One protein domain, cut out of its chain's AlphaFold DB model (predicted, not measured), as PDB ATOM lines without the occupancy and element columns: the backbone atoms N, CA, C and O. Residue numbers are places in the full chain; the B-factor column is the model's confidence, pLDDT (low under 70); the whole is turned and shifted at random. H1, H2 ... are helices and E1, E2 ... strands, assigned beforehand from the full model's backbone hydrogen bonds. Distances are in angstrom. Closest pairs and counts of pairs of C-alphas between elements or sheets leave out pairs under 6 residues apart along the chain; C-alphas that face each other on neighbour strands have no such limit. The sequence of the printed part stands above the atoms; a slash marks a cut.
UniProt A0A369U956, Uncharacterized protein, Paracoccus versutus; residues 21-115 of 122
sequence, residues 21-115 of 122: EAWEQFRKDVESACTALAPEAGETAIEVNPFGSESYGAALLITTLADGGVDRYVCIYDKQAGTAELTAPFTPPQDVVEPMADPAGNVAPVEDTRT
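AT A GLANCE: This is residues 21 to 115 of the 122 residues of an uncharacterized protein of Paracoccus versutus (UniProt A0A369U956). A four-stranded antiparallel sheet, curled like part of a barrel, has one helix, H1, packed on one face, and a separate two-stranded hairpin, E5 and E6, reaches away from this body as an arm. The arm makes much of the length, and no strand of it is near the helix or the larger sheet. The printed part has 95 residues, with one named helix and six named strands in the order H1 E1 E2 E3 E4 E5 E6; the larger sheet runs E1 - E2 - E3 - E4, the smaller E5 - E6, and both are antiparallel. The class is mixed, helices and strands. The whole is extended, with a radius of gyration of the C-alphas of 19.3 A and spans of 64 by 30 by 20 A.

IN THESE COORDINATES: In the larger sheet, E2, residues 56 to 65, is the longest strand at 28.0 A and begins at C-alpha 56 (138.702, 104.887, 176.024). E3, residues 70 to 78, measures 26.0 A, E1, residues 42 to 48, 19.0 A, and E4, residues 83 to 86, 10.4 A. H1, residues 21 to 35, is 20.9 A long and begins at C-alpha 21 (139.429, 112.652, 192.112). E5, residues 94 to 101, measures 20.8 A. E6, residues 107 to 114, measures 19.1 A, bends by 60 degrees at residue 111 and ends at C-alpha 114 (141.068, 122.049, 150.101).

HOW THE PARTS SIT: E1 E2 E3 E4 form a meander, each strand the antiparallel neighbour of the one before. The sheet is twisted, and its edge strands are E1 and E4. E1 and E2 are a hairpin at 155 degrees, with N 45 and O 62 2.8 A apart. E2 and E3 are a hairpin at 159 degrees, with N 59 and O 75 3.0 A apart. E3 and E4 are a hairpin at 156 degrees, with N 76 and O 85 2.8 A apart. H1 is on this sheet, two layers with the helix on one face; its closest C-alphas to E4 are those of Ala 33 and Ala 84, 5.7 A, and to E3 those of Cys 34 and Cys 75, 5.8 A. In H1 every O i to N i+4 pair is within hydrogen-bond range. E5 and E6 are a hairpin at 150 degrees, with N 96 and O 112 2.8 A apart. H1 and E5 are apart, and so are E4 and E5.

THE WHOLE: The two C-alphas farthest apart, those of Glu 21 and Ala 104, are 64.4 A from each other. The printed part has no cut. No link is long; the link from E4 to E5, seven residues, is short. The mean pLDDT of the printed part is 94.3, and no printed residue is under 70.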
ATOM      1  N   GLU A  21     138.050 113.124 192.026       88.12
ATOM      2  CA  GLU A  21     139.429 112.652 192.112       88.12
ATOM      3  C   GLU A  21     139.716 111.522 191.118       88.12
ATOM      4  O   GLU A  21     140.775 111.510 190.491       88.12
ATOM      5  N   ALA A  22     138.777 110.589 190.930       90.25
ATOM      6  CA  ALA A  22     138.927 109.509 189.958       90.25
ATOM      7  C   ALA A  22     138.956 110.050 188.519       90.25
ATOM      8  O   ALA A  22     139.759 109.597 187.703       90.25
ATOM      9  N   TRP A  23     138.137 111.060 188.214       90.62
ATOM     10  CA  TRP A  23     138.180 111.734 186.914       90.62
ATOM     11  C   TRP A  23     139.461 112.531 186.702       90.62
ATOM     12  O   TRP A  23     139.977 112.570 185.586       90.62
ATOM     13  N   GLU A  24     139.983 113.175 187.742       94.31
ATOM     14  CA  GLU A  24     141.257 113.878 187.644       94.31
ATOM     15  C   GLU A  24     142.429 112.923 187.432       94.31
ATOM     16  O   GLU A  24     143.263 113.179 186.563       94.31
ATOM     17  N   GLN A  25     142.469 111.809 188.164       94.75
ATOM     18  CA  GLN A  25     143.493 110.790 187.960       94.75
ATOM     19  C   GLN A  25     143.420 110.212 186.547       94.75
ATOM     20  O   GLN A  25     144.436 110.142 185.866       94.75
ATOM     21  N   PHE A  26     142.214 109.904 186.066       95.62
ATOM     22  CA  PHE A  26     142.012 109.430 184.703       95.62
ATOM     23  C   PHE A  26     142.608 110.383 183.655       95.62
ATOM     24  O   PHE A  26     143.314 109.937 182.754       95.62
ATOM     25  N   ARG A  27     142.381 111.698 183.774       97.81
ATOM     26  CA  ARG A  27     142.965 112.668 182.832       97.81
ATOM     27  C   ARG A  27     144.490 112.707 182.907       97.81
ATOM     28  O   ARG A  27     145.123 112.792 181.861       97.81
ATOM     29  N   LYS A  28     145.072 112.603 184.107       98.25
ATOM     30  CA  LYS A  28     146.532 112.527 184.294       98.25
ATOM     31  C   LYS A  28     147.122 111.275 183.648       98.25
ATOM     32  O   LYS A  28     148.186 111.352 183.041       98.25
ATOM     33  N   ASP A  29     146.425 110.145 183.745       98.31
ATOM     34  CA  ASP A  29     146.856 108.892 183.122       98.31
ATOM     35  C   ASP A  29     146.852 109.017 181.591       98.31
ATOM     36  O   ASP A  29     147.836 108.659 180.942       98.31
ATOM     37  N   VAL A  30     145.792 109.607 181.022       98.69
ATOM     38  CA  VAL A  30     145.707 109.902 179.582       98.69
ATOM     39  C   VAL A  30     146.819 110.861 179.156       98.69
ATOM     40  O   VAL A  30     147.533 110.573 178.201       98.69
ATOM     41  N   GLU A  31     146.998 111.980 179.862       98.75
ATOM     42  CA  GLU A  31     148.027 112.980 179.552       98.75
ATOM     43  C   GLU A  31     149.425 112.361 179.536       98.75
ATOM     44  O   GLU A  31     150.169 112.528 178.570       98.75
ATOM     45  N   SER A  32     149.756 111.595 180.575       98.69
ATOM     46  CA  SER A  32     151.042 110.914 180.713       98.69
ATOM     47  C   SER A  32     151.285 109.925 179.570       98.69
ATOM     48  O   SER A  32     152.304 110.005 178.880       98.69
ATOM     49  N   ALA A  33     150.326 109.027 179.322       98.69
ATOM     50  CA  ALA A  33     150.459 107.995 178.299       98.69
ATOM     51  C   ALA A  33     150.538 108.588 176.884       98.69
ATOM     52  O   ALA A  33     151.345 108.144 176.072       98.69
ATOM     53  N   CYS A  34     149.743 109.618 176.597       98.69
ATOM     54  CA  CYS A  34     149.733 110.280 175.298       98.69
ATOM     55  C   CYS A  34     150.978 111.141 175.059       98.69
ATOM     56  O   CYS A  34     151.513 111.141 173.952       98.69
ATOM     57  N   THR A  35     151.481 111.833 176.085       98.31
ATOM     58  CA  THR A  35     152.715 112.630 175.982       98.31
ATOM     59  C   THR A  35     153.923 111.746 175.676       98.31
ATOM     60  O   THR A  35     154.785 112.137 174.897       98.31
ATOM     61  N   ALA A  36     153.963 110.524 176.218       98.31
ATOM     62  CA  ALA A  36     155.027 109.561 175.928       98.31
ATOM     63  C   ALA A  36     155.077 109.110 174.454       98.31
ATOM     64  O   ALA A  36     156.090 108.565 174.021       98.31
ATOM     65  N   LEU A  37     153.999 109.324 173.693       98.38
ATOM     66  CA  LEU A  37     153.910 109.015 172.265       98.38
ATOM     67  C   LEU A  37     154.061 110.256 171.376       98.38
ATOM     68  O   LEU A  37     153.995 110.126 170.154       98.38
ATOM     69  N   ALA A  38     154.224 111.449 171.958       97.31
ATOM     70  CA  ALA A  38     154.258 112.694 171.205       97.31
ATOM     71  C   ALA A  38     155.404 112.704 170.172       97.31
ATOM     72  O   ALA A  38     156.521 112.288 170.493       97.31
ATOM     73  N   PRO A  39     155.168 113.200 168.944       94.75
ATOM     74  CA  PRO A  39     156.218 113.306 167.939       94.75
ATOM     75  C   PRO A  39     157.357 114.231 168.388       94.75
ATOM     76  O   PRO A  39     157.120 115.328 168.890       94.75
ATOM     77  N   GLU A  40     158.599 113.830 168.118       93.62
ATOM     78  CA  GLU A  40     159.797 114.640 168.408       93.62
ATOM     79  C   GLU A  40     160.131 115.657 167.297       93.62
ATOM     80  O   GLU A  40     161.071 116.439 167.418       93.62
ATOM     81  N   ALA A  41     159.381 115.648 166.190       89.94
ATOM     82  CA  ALA A  41     159.672 116.441 164.992       89.94
ATOM     83  C   ALA A  41     159.354 117.947 165.123       89.94
ATOM     84  O   ALA A  41     159.624 118.710 164.194       89.94
ATOM     85  N   GLY A  42     158.779 118.381 166.248       92.81
ATOM     86  CA  GLY A  42     158.329 119.755 166.443       92.81
ATOM     87  C   GLY A  42     157.849 120.052 167.863       92.81
ATOM     88  O   GLY A  42     157.980 119.231 168.771       92.81
ATOM     89  N   GLU A  43     157.285 121.243 168.053       96.69
ATOM     90  CA  GLU A  43     156.664 121.641 169.320       96.69
ATOM     91  C   GLU A  43     155.242 121.080 169.391       96.69
ATOM     92  O   GLU A  43     154.425 121.359 168.513       96.69
ATOM     93  N   THR A  44     154.947 120.286 170.425       97.88
ATOM     94  CA  THR A  44     153.662 119.588 170.560       97.88
ATOM     95  C   THR A  44     152.842 120.132 171.726       97.88
ATOM     96  O   THR A  44     153.282 120.105 172.874       97.88
ATOM     97  N   ALA A  45     151.619 120.568 171.431       98.06
ATOM     98  CA  ALA A  45     150.577 120.842 172.414       98.06
ATOM     99  C   ALA A  45     149.659 119.620 172.578       98.06
ATOM    100  O   ALA A  45     149.445 118.869 171.624       98.06
ATOM    101  N   ILE A  46     149.089 119.442 173.772       98.44
ATOM    102  CA  ILE A  46     148.156 118.357 174.093       98.44
ATOM    103  C   ILE A  46     146.856 118.914 174.687       98.44
ATOM    104  O   ILE A  46     146.879 119.757 175.582       98.44
ATOM    105  N   GLU A  47     145.718 118.422 174.204       98.56
ATOM    106  CA  GLU A  47     144.386 118.696 174.747       98.56
ATOM    107  C   GLU A  47     143.723 117.376 175.150       98.56
ATOM    108  O   GLU A  47     143.344 116.565 174.303       98.56
ATOM    109  N   VAL A  48     143.585 117.141 176.455       98.56
ATOM    110  CA  VAL A  48     142.977 115.914 176.987       98.56
ATOM    111  C   VAL A  48     141.459 116.055 177.024       98.56
ATOM    112  O   VAL A  48     140.924 116.977 177.640       98.56
ATOM    113  N   ASN A  49     140.746 115.104 176.417       98.12
ATOM    114  CA  ASN A  49     139.295 115.060 176.522       98.12
ATOM    115  C   ASN A  49     138.882 114.788 177.984       98.12
ATOM    116  O   ASN A  49     139.385 113.841 178.594       98.12
ATOM    117  N   PRO A  50     137.936 115.554 178.557       94.69
ATOM    118  CA  PRO A  50     137.630 115.481 179.984       94.69
ATOM    119  C   PRO A  50     137.049 114.140 180.460       94.69
ATOM    120  O   PRO A  50     137.171 113.828 181.646       94.69
ATOM    121  N   PHE A  51     136.432 113.355 179.567       91.62
ATOM    122  CA  PHE A  51     135.692 112.133 179.921       91.62
ATOM    123  C   PHE A  51     136.081 110.911 179.072       91.62
ATOM    124  O   PHE A  51     135.997 109.764 179.531       91.62
ATOM    125  N   GLY A  52     136.514 111.154 177.834       94.44
ATOM    126  CA  GLY A  52     136.687 110.127 176.819       94.44
ATOM    127  C   GLY A  52     135.350 109.516 176.386       94.44
ATOM    128  O   GLY A  52     134.333 110.197 176.277       94.44
ATOM    129  N   SER A  53     135.364 108.212 176.141       96.19
ATOM    130  CA  SER A  53     134.201 107.361 175.877       96.19
ATOM    131  C   SER A  53     134.008 106.356 177.017       96.19
ATOM    132  O   SER A  53     134.705 106.414 178.029       96.19
ATOM    133  N   GLU A  54     133.087 105.403 176.871       94.50
ATOM    134  CA  GLU A  54     132.910 104.320 177.845       94.50
ATOM    135  C   GLU A  54     134.219 103.548 178.088       94.50
ATOM    136  O   GLU A  54     134.628 103.376 179.235       94.50
ATOM    137  N   SER A  55     134.922 103.174 177.016       97.19
ATOM    138  CA  SER A  55     136.092 102.285 177.082       97.19
ATOM    139  C   SER A  55     137.436 102.995 176.936       97.19
ATOM    140  O   SER A  55     138.457 102.446 177.340       97.19
ATOM    141  N   TYR A  56     137.454 104.218 176.398       98.31
ATOM    142  CA  TYR A  56     138.702 104.887 176.024       98.31
ATOM    143  C   TYR A  56     138.804 106.302 176.579       98.31
ATOM    144  O   TYR A  56     137.806 107.014 176.658       98.31
ATOM    145  N   GLY A  57     140.009 106.726 176.943       98.38
ATOM    146  CA  GLY A  57     140.388 108.134 176.997       98.38
ATOM    147  C   GLY A  57     140.884 108.623 175.646       98.38
ATOM    148  O   GLY A  57     141.221 107.824 174.775       98.38
ATOM    149  N   ALA A  58     140.891 109.938 175.461       98.62
ATOM    150  CA  ALA A  58     141.365 110.541 174.228       98.62
ATOM    151  C   ALA A  58     142.089 111.854 174.512       98.62
ATOM    152  O   ALA A  58     141.692 112.597 175.412       98.62
ATOM    153  N   ALA A  59     143.102 112.154 173.710       98.75
ATOM    154  CA  ALA A  59     143.727 113.467 173.659       98.75
ATOM    155  C   ALA A  59     144.018 113.860 172.208       98.75
ATOM    156  O   ALA A  59     144.331 113.003 171.381       98.75
ATOM    157  N   LEU A  60     143.915 115.149 171.901       98.50
ATOM    158  CA  LEU A  60     144.387 115.716 170.642       98.50
ATOM    159  C   LEU A  60     145.821 116.203 170.850       98.50
ATOM    160  O   LEU A  60     146.069 116.993 171.758       98.50
ATOM    161  N   LEU A  61     146.752 115.740 170.019       98.50
ATOM    162  CA  LEU A  61     148.105 116.291 169.964       98.50
ATOM    163  C   LEU A  61     148.219 117.156 168.714       98.50
ATOM    164  O   LEU A  61     147.798 116.747 167.631       98.50
ATOM    165  N   ILE A  62     148.771 118.352 168.867       97.31
ATOM    166  CA  ILE A  62     148.976 119.307 167.781       97.31
ATOM    167  C   ILE A  62     150.463 119.630 167.744       97.31
ATOM    168  O   ILE A  62     150.971 120.252 168.674       97.31
ATOM    169  N   THR A  63     151.151 119.207 166.689       97.00
ATOM    170  CA  THR A  63     152.595 119.402 166.529       97.00
ATOM    171  C   THR A  63     152.858 120.444 165.454       97.00
ATOM    172  O   THR A  63     152.480 120.259 164.299       97.00
ATOM    173  N   THR A  64     153.531 121.529 165.829       95.69
ATOM    174  CA  THR A  64     154.043 122.523 164.880       95.69
ATOM    175  C   THR A  64     155.437 122.102 164.434       95.69
ATOM    176  O   THR A  64     156.356 122.006 165.250       95.69
ATOM    177  N   LEU A  65     155.584 121.826 163.142       94.12
ATOM    178  CA  LEU A  65     156.822 121.392 162.507       94.12
ATOM    179  C   LEU A  65     157.739 122.586 162.206       94.12
ATOM    180  O   LEU A  65     157.313 123.740 162.150       94.12
ATOM    181  N   ALA A  66     159.023 122.305 161.973       92.44
ATOM    182  CA  ALA A  66     160.032 123.334 161.710       92.44
ATOM    183  C   ALA A  66     159.780 124.154 160.427       92.44
ATOM    184  O   ALA A  66     160.275 125.274 160.309       92.44
ATOM    185  N   ASP A  67     159.030 123.607 159.470       90.50
ATOM    186  CA  ASP A  67     158.628 124.280 158.230       90.50
ATOM    187  C   ASP A  67     157.340 125.113 158.379       90.50
ATOM    188  O   ASP A  67     156.881 125.718 157.411       90.50
ATOM    189  N   GLY A  68     156.777 125.179 159.590       88.88
ATOM    190  CA  GLY A  68     155.515 125.856 159.882       88.88
ATOM    191  C   GLY A  68     154.274 125.002 159.616       88.88
ATOM    192  O   GLY A  68     153.164 125.476 159.862       88.88
ATOM    193  N   GLY A  69     154.436 123.759 159.147       90.31
ATOM    194  CA  GLY A  69     153.351 122.792 159.037       90.31
ATOM    195  C   GLY A  69     152.759 122.443 160.403       90.31
ATOM    196  O   GLY A  69     153.444 122.485 161.426       90.31
ATOM    197  N   VAL A  70     151.473 122.093 160.426       93.06
ATOM    198  CA  VAL A  70     150.772 121.693 161.651       93.06
ATOM    199  C   VAL A  70     150.161 120.317 161.458       93.06
ATOM    200  O   VAL A  70     149.186 120.153 160.721       93.06
ATOM    201  N   ASP A  71     150.702 119.350 162.184       95.25
ATOM    202  CA  ASP A  71     150.146 118.011 162.267       95.25
ATOM    203  C   ASP A  71     149.192 117.907 163.455       95.25
ATOM    204  O   ASP A  71     149.436 118.440 164.539       95.25
ATOM    205  N   ARG A  72     148.092 117.180 163.263       96.62
ATOM    206  CA  ARG A  72     147.117 116.885 164.318       96.62
ATOM    207  C   ARG A  72     147.005 115.384 164.463       96.62
ATOM    208  O   ARG A  72     146.832 114.707 163.458       96.62
ATOM    209  N   TYR A  73     147.035 114.875 165.682       98.06
ATOM    210  CA  TYR A  73     146.989 113.451 165.993       98.06
ATOM    211  C   TYR A  73     145.917 113.189 167.040       98.06
ATOM    212  O   TYR A  73     145.698 114.018 167.922       98.06
ATOM    213  N   VAL A  74     145.297 112.013 167.000       98.56
ATOM    214  CA  VAL A  74     144.448 111.545 168.096       98.56
ATOM    215  C   VAL A  74     145.203 110.467 168.856       98.56
ATOM    216  O   VAL A  74     145.605 109.455 168.286       98.56
ATOM    217  N   CYS A  75     145.393 110.692 170.149       98.75
ATOM    218  CA  CYS A  75     145.829 109.666 171.076       98.75
ATOM    219  C   CYS A  75     144.604 108.976 171.681       98.75
ATOM    220  O   CYS A  75     143.682 109.650 172.142       98.75
ATOM    221  N   ILE A  76     144.604 107.646 171.691       98.75
ATOM    222  CA  ILE A  76     143.542 106.797 172.233       98.75
ATOM    223  C   ILE A  76     144.132 106.010 173.398       98.75
ATOM    224  O   ILE A  76     145.073 105.250 173.210       98.75
ATOM    225  N   TYR A  77     143.578 106.186 174.594       98.81
ATOM    226  CA  TYR A  77     144.000 105.489 175.808       98.81
ATOM    227  C   TYR A  77     142.992 104.400 176.166       98.81
ATOM    228  O   TYR A  77     141.833 104.702 176.444       98.81
ATOM    229  N   ASP A  78     143.406 103.140 176.187       98.50
ATOM    230  CA  ASP A  78     142.575 102.022 176.631       98.50
ATOM    231  C   ASP A  78     142.477 102.015 178.165       98.50
ATOM    232  O   ASP A  78     143.472 101.823 178.867       98.50
ATOM    233  N   LYS A  79     141.264 102.214 178.699       95.94
ATOM    234  CA  LYS A  79     141.029 102.279 180.153       95.94
ATOM    235  C   LYS A  79     141.259 100.942 180.857       95.94
ATOM    236  O   LYS A  79     141.555 100.935 182.048       95.94
ATOM    237  N   GLN A  80     141.077  99.825 180.156       96.25
ATOM    238  CA  GLN A  80     141.251  98.487 180.708       96.25
ATOM    239  C   GLN A  80     142.718  98.054 180.655       96.25
ATOM    240  O   GLN A  80     143.215  97.478 181.623       96.25
ATOM    241  N   ALA A  81     143.400  98.313 179.538       97.44
ATOM    242  CA  ALA A  81     144.795  97.930 179.344       97.44
ATOM    243  C   ALA A  81     145.786  98.924 179.970       97.44
ATOM    244  O   ALA A  81     146.905  98.538 180.306       97.44
ATOM    245  N   GLY A  82     145.389 100.188 180.144       96.69
ATOM    246  CA  GLY A  82     146.263 101.250 180.640       96.69
ATOM    247  C   GLY A  82     147.340 101.665 179.635       96.69
ATOM    248  O   GLY A  82     148.414 102.118 180.027       96.69
ATOM    249  N   THR A  83     147.085 101.470 178.341       98.38
ATOM    250  CA  THR A  83     148.023 101.757 177.247       98.38
ATOM    251  C   THR A  83     147.431 102.766 176.279       98.38
ATOM    252  O   THR A  83     146.221 102.786 176.066       98.38
ATOM    253  N   ALA A  84     148.290 103.580 175.668       98.69
ATOM    254  CA  ALA A  84     147.897 104.524 174.634       98.69
ATOM    255  C   ALA A  84     148.396 104.100 173.249       98.69
ATOM    256  O   ALA A  84     149.444 103.468 173.118       98.69
ATOM    257  N   GLU A  85     147.657 104.510 172.226       98.75
ATOM    258  CA  GLU A  85     148.046 104.465 170.821       98.75
ATOM    259  C   GLU A  85     147.885 105.860 170.211       98.75
ATOM    260  O   GLU A  85     146.983 106.607 170.590       98.75
ATOM    261  N   LEU A  86     148.744 106.208 169.254       98.56
ATOM    262  CA  LEU A  86     148.680 107.472 168.523       98.56
ATOM    263  C   LEU A  86     148.380 107.189 167.051       98.56
ATOM    264  O   LEU A  86     149.006 106.320 166.441       98.56
ATOM    265  N   THR A  87     147.426 107.915 166.468       98.38
ATOM    266  CA  THR A  87     147.146 107.811 165.030       98.38
ATOM    267  C   THR A  87     148.309 108.344 164.190       98.38
ATOM    268  O   THR A  87     149.190 109.042 164.679       98.38
ATOM    269  N   ALA A  88     148.268 108.100 162.880       96.69
ATOM    270  CA  ALA A  88     148.957 108.974 161.931       96.69
ATOM    271  C   ALA A  88     148.386 110.410 162.013       96.69
ATOM    272  O   ALA A  88     147.253 110.582 162.491       96.69
ATOM    273  N   PRO A  89     149.124 111.438 161.552       95.62
ATOM    274  CA  PRO A  89     148.588 112.787 161.520       95.62
ATOM    275  C   PRO A  89     147.409 112.884 160.545       95.62
ATOM    276  O   PRO A  89     147.390 112.249 159.488       95.62
ATOM    277  N   PHE A  90     146.416 113.698 160.893       94.00
ATOM    278  CA  PHE A  90     145.335 114.068 159.989       94.00
ATOM    279  C   PHE A  90     145.872 115.023 158.933       94.00
ATOM    280  O   PHE A  90     146.463 116.043 159.286       94.00
ATOM    281  N   THR A  91     145.577 114.748 157.660       87.44
ATOM    282  CA  THR A  91     145.914 115.646 156.551       87.44
ATOM    283  C   THR A  91     145.390 117.058 156.849       87.44
ATOM    284  O   THR A  91     144.174 117.234 157.027       87.44
ATOM    285  N   PRO A  92     146.268 118.070 156.964       84.62
ATOM    286  CA  PRO A  92     145.820 119.436 157.156       84.62
ATOM    287  C   PRO A  92     145.177 119.956 155.864       84.62
ATOM    288  O   PRO A  92     145.508 119.470 154.777       84.62
ATOM    289  N   PRO A  93     144.267 120.941 155.952       86.38
ATOM    290  CA  PRO A  93     143.798 121.636 154.763       86.38
ATOM    291  C   PRO A  93     144.985 122.177 153.953       86.38
ATOM    292  O   PRO A  93     145.951 122.666 154.536       86.38
ATOM    293  N   GLN A  94     144.933 122.030 152.631       85.12
ATOM    294  CA  GLN A  94     146.005 122.433 151.722       85.12
ATOM    295  C   GLN A  94     145.579 123.669 150.941       85.12
ATOM    296  O   GLN A  94     144.505 123.662 150.336       85.12
ATOM    297  N   ASP A  95     146.438 124.684 150.909       87.00
ATOM    298  CA  ASP A  95     146.255 125.822 150.014       87.00
ATOM    299  C   ASP A  95     146.550 125.383 148.578       87.00
ATOM    300  O   ASP A  95     147.582 124.772 148.280       87.00
ATOM    301  N   VAL A  96     145.602 125.642 147.685       87.06
ATOM    302  CA  VAL A  96     145.665 125.264 146.279       87.06
ATOM    303  C   VAL A  96     145.315 126.449 145.397       87.06
ATOM    304  O   VAL A  96     144.464 127.270 145.721       87.06
ATOM    305  N   VAL A  97     145.953 126.495 144.231       90.44
ATOM    306  CA  VAL A  97     145.642 127.473 143.190       90.44
ATOM    307  C   VAL A  97     144.855 126.781 142.095       90.44
ATOM    308  O   VAL A  97     145.363 125.866 141.440       90.44
ATOM    309  N   GLU A  98     143.627 127.227 141.868       89.38
ATOM    310  CA  GLU A  98     142.727 126.611 140.900       89.38
ATOM    311  C   GLU A  98     142.258 127.587 139.823       89.38
ATOM    312  O   GLU A  98     141.962 128.745 140.115       89.38
ATOM    313  N   PRO A  99     142.149 127.143 138.560       90.00
ATOM    314  CA  PRO A  99     141.536 127.951 137.518       90.00
ATOM    315  C   PRO A  99     140.018 128.011 137.733       90.00
ATOM    316  O   PRO A  99     139.312 127.029 137.504       90.00
ATOM    317  N   MET A 100     139.508 129.178 138.124       88.44
ATOM    318  CA  MET A 100     138.076 129.423 138.309       88.44
ATOM    319  C   MET A 100     137.577 130.488 137.333       88.44
ATOM    320  O   MET A 100     138.286 131.446 137.021       88.44
ATOM    321  N   ALA A 101     136.353 130.312 136.833       92.31
ATOM    322  CA  ALA A 101     135.702 131.303 135.983       92.31
ATOM    323  C   ALA A 101     135.092 132.428 136.834       92.31
ATOM    324  O   ALA A 101     134.337 132.164 137.772       92.31
ATOM    325  N   ASP A 102     135.391 133.677 136.489       87.06
ATOM    326  CA  ASP A 102     134.763 134.858 137.070       87.06
ATOM    327  C   ASP A 102     133.322 135.051 136.530       87.06
ATOM    328  O   ASP A 102     132.911 134.394 135.566       87.06
ATOM    329  N   PRO A 103     132.517 135.965 137.109       91.00
ATOM    330  CA  PRO A 103     131.162 136.244 136.621       91.00
ATOM    331  C   PRO A 103     131.079 136.760 135.174       91.00
ATOM    332  O   PRO A 103     129.996 136.750 134.590       91.00
ATOM    333  N   ALA A 104     132.189 137.228 134.598       92.94
ATOM    334  CA  ALA A 104     132.288 137.654 133.203       92.94
ATOM    335  C   ALA A 104     132.715 136.508 132.261       92.94
ATOM    336  O   ALA A 104     132.761 136.704 131.046       92.94
ATOM    337  N   GLY A 105     132.980 135.312 132.798       91.19
ATOM    338  CA  GLY A 105     133.391 134.125 132.056       91.19
ATOM    339  C   GLY A 105     134.896 134.022 131.799       91.19
ATOM    340  O   GLY A 105     135.310 133.150 131.034       91.19
ATOM    341  N   ASN A 106     135.726 134.871 132.412       93.56
ATOM    342  CA  ASN A 106     137.183 134.761 132.301       93.56
ATOM    343  C   ASN A 106     137.709 133.732 133.302       93.56
ATOM    344  O   ASN A 106     137.296 133.732 134.455       93.56
ATOM    345  N   VAL A 107     138.657 132.889 132.892       90.44
ATOM    346  CA  VAL A 107     139.313 131.928 133.793       90.44
ATOM    347  C   VAL A 107     140.573 132.555 134.380       90.44
ATOM    348  O   VAL A 107     141.467 132.949 133.630       90.44
ATOM    349  N   ALA A 108     140.656 132.618 135.707       90.44
ATOM    350  CA  ALA A 108     141.814 133.121 136.437       90.44
ATOM    351  C   ALA A 108     142.226 132.146 137.557       90.44
ATOM    352  O   ALA A 108     141.368 131.432 138.078       90.44
ATOM    353  N   PRO A 109     143.519 132.096 137.933       89.50
ATOM    354  CA  PRO A 109     143.956 131.385 139.129       89.50
ATOM    355  C   PRO A 109     143.347 132.028 140.382       89.50
ATOM    356  O   PRO A 109     143.438 133.245 140.553       89.50
ATOM    357  N   VAL A 110     142.739 131.216 141.239       89.12
ATOM    358  CA  VAL A 110     142.172 131.619 142.528       89.12
ATOM    359  C   VAL A 110     142.771 130.735 143.614       89.12
ATOM    360  O   VAL A 110     142.858 129.521 143.442       89.12
ATOM    361  N   GLU A 111     143.200 131.362 144.707       89.69
ATOM    362  CA  GLU A 111     143.638 130.671 145.920       89.69
ATOM    363  C   GLU A 111     142.408 130.134 146.661       89.69
ATOM    364  O   GLU A 111     141.480 130.895 146.956       89.69
ATOM    365  N   ASP A 112     142.405 128.842 146.961       86.00
ATOM    366  CA  ASP A 112     141.382 128.164 147.755       86.00
ATOM    367  C   ASP A 112     142.050 127.182 148.731       86.00
ATOM    368  O   ASP A 112     143.210 126.810 148.565       86.00
ATOM    369  N   THR A 113     141.324 126.737 149.752       86.62
ATOM    370  CA  THR A 113     141.822 125.769 150.734       86.62
ATOM    371  C   THR A 113     141.022 124.472 150.626       86.62
ATOM    372  O   THR A 113     139.832 124.418 150.939       86.62
ATOM    373  N   ARG A 114     141.685 123.378 150.234       84.88
ATOM    374  CA  ARG A 114     141.068 122.049 150.101       84.88
ATOM    375  C   ARG A 114     141.208 121.208 151.361       84.88
ATOM    376  O   ARG A 114     142.268 121.159 151.979       84.88
ATOM    377  N   THR A 115     140.150 120.479 151.705       87.75
ATOM    378  CA  THR A 115     140.125 119.509 152.807       87.75
ATOM    379  C   THR A 115     139.181 118.348 152.491       87.75
ATOM    380  O   THR A 115     138.150 118.548 151.851       87.75
TER     381      THR A 115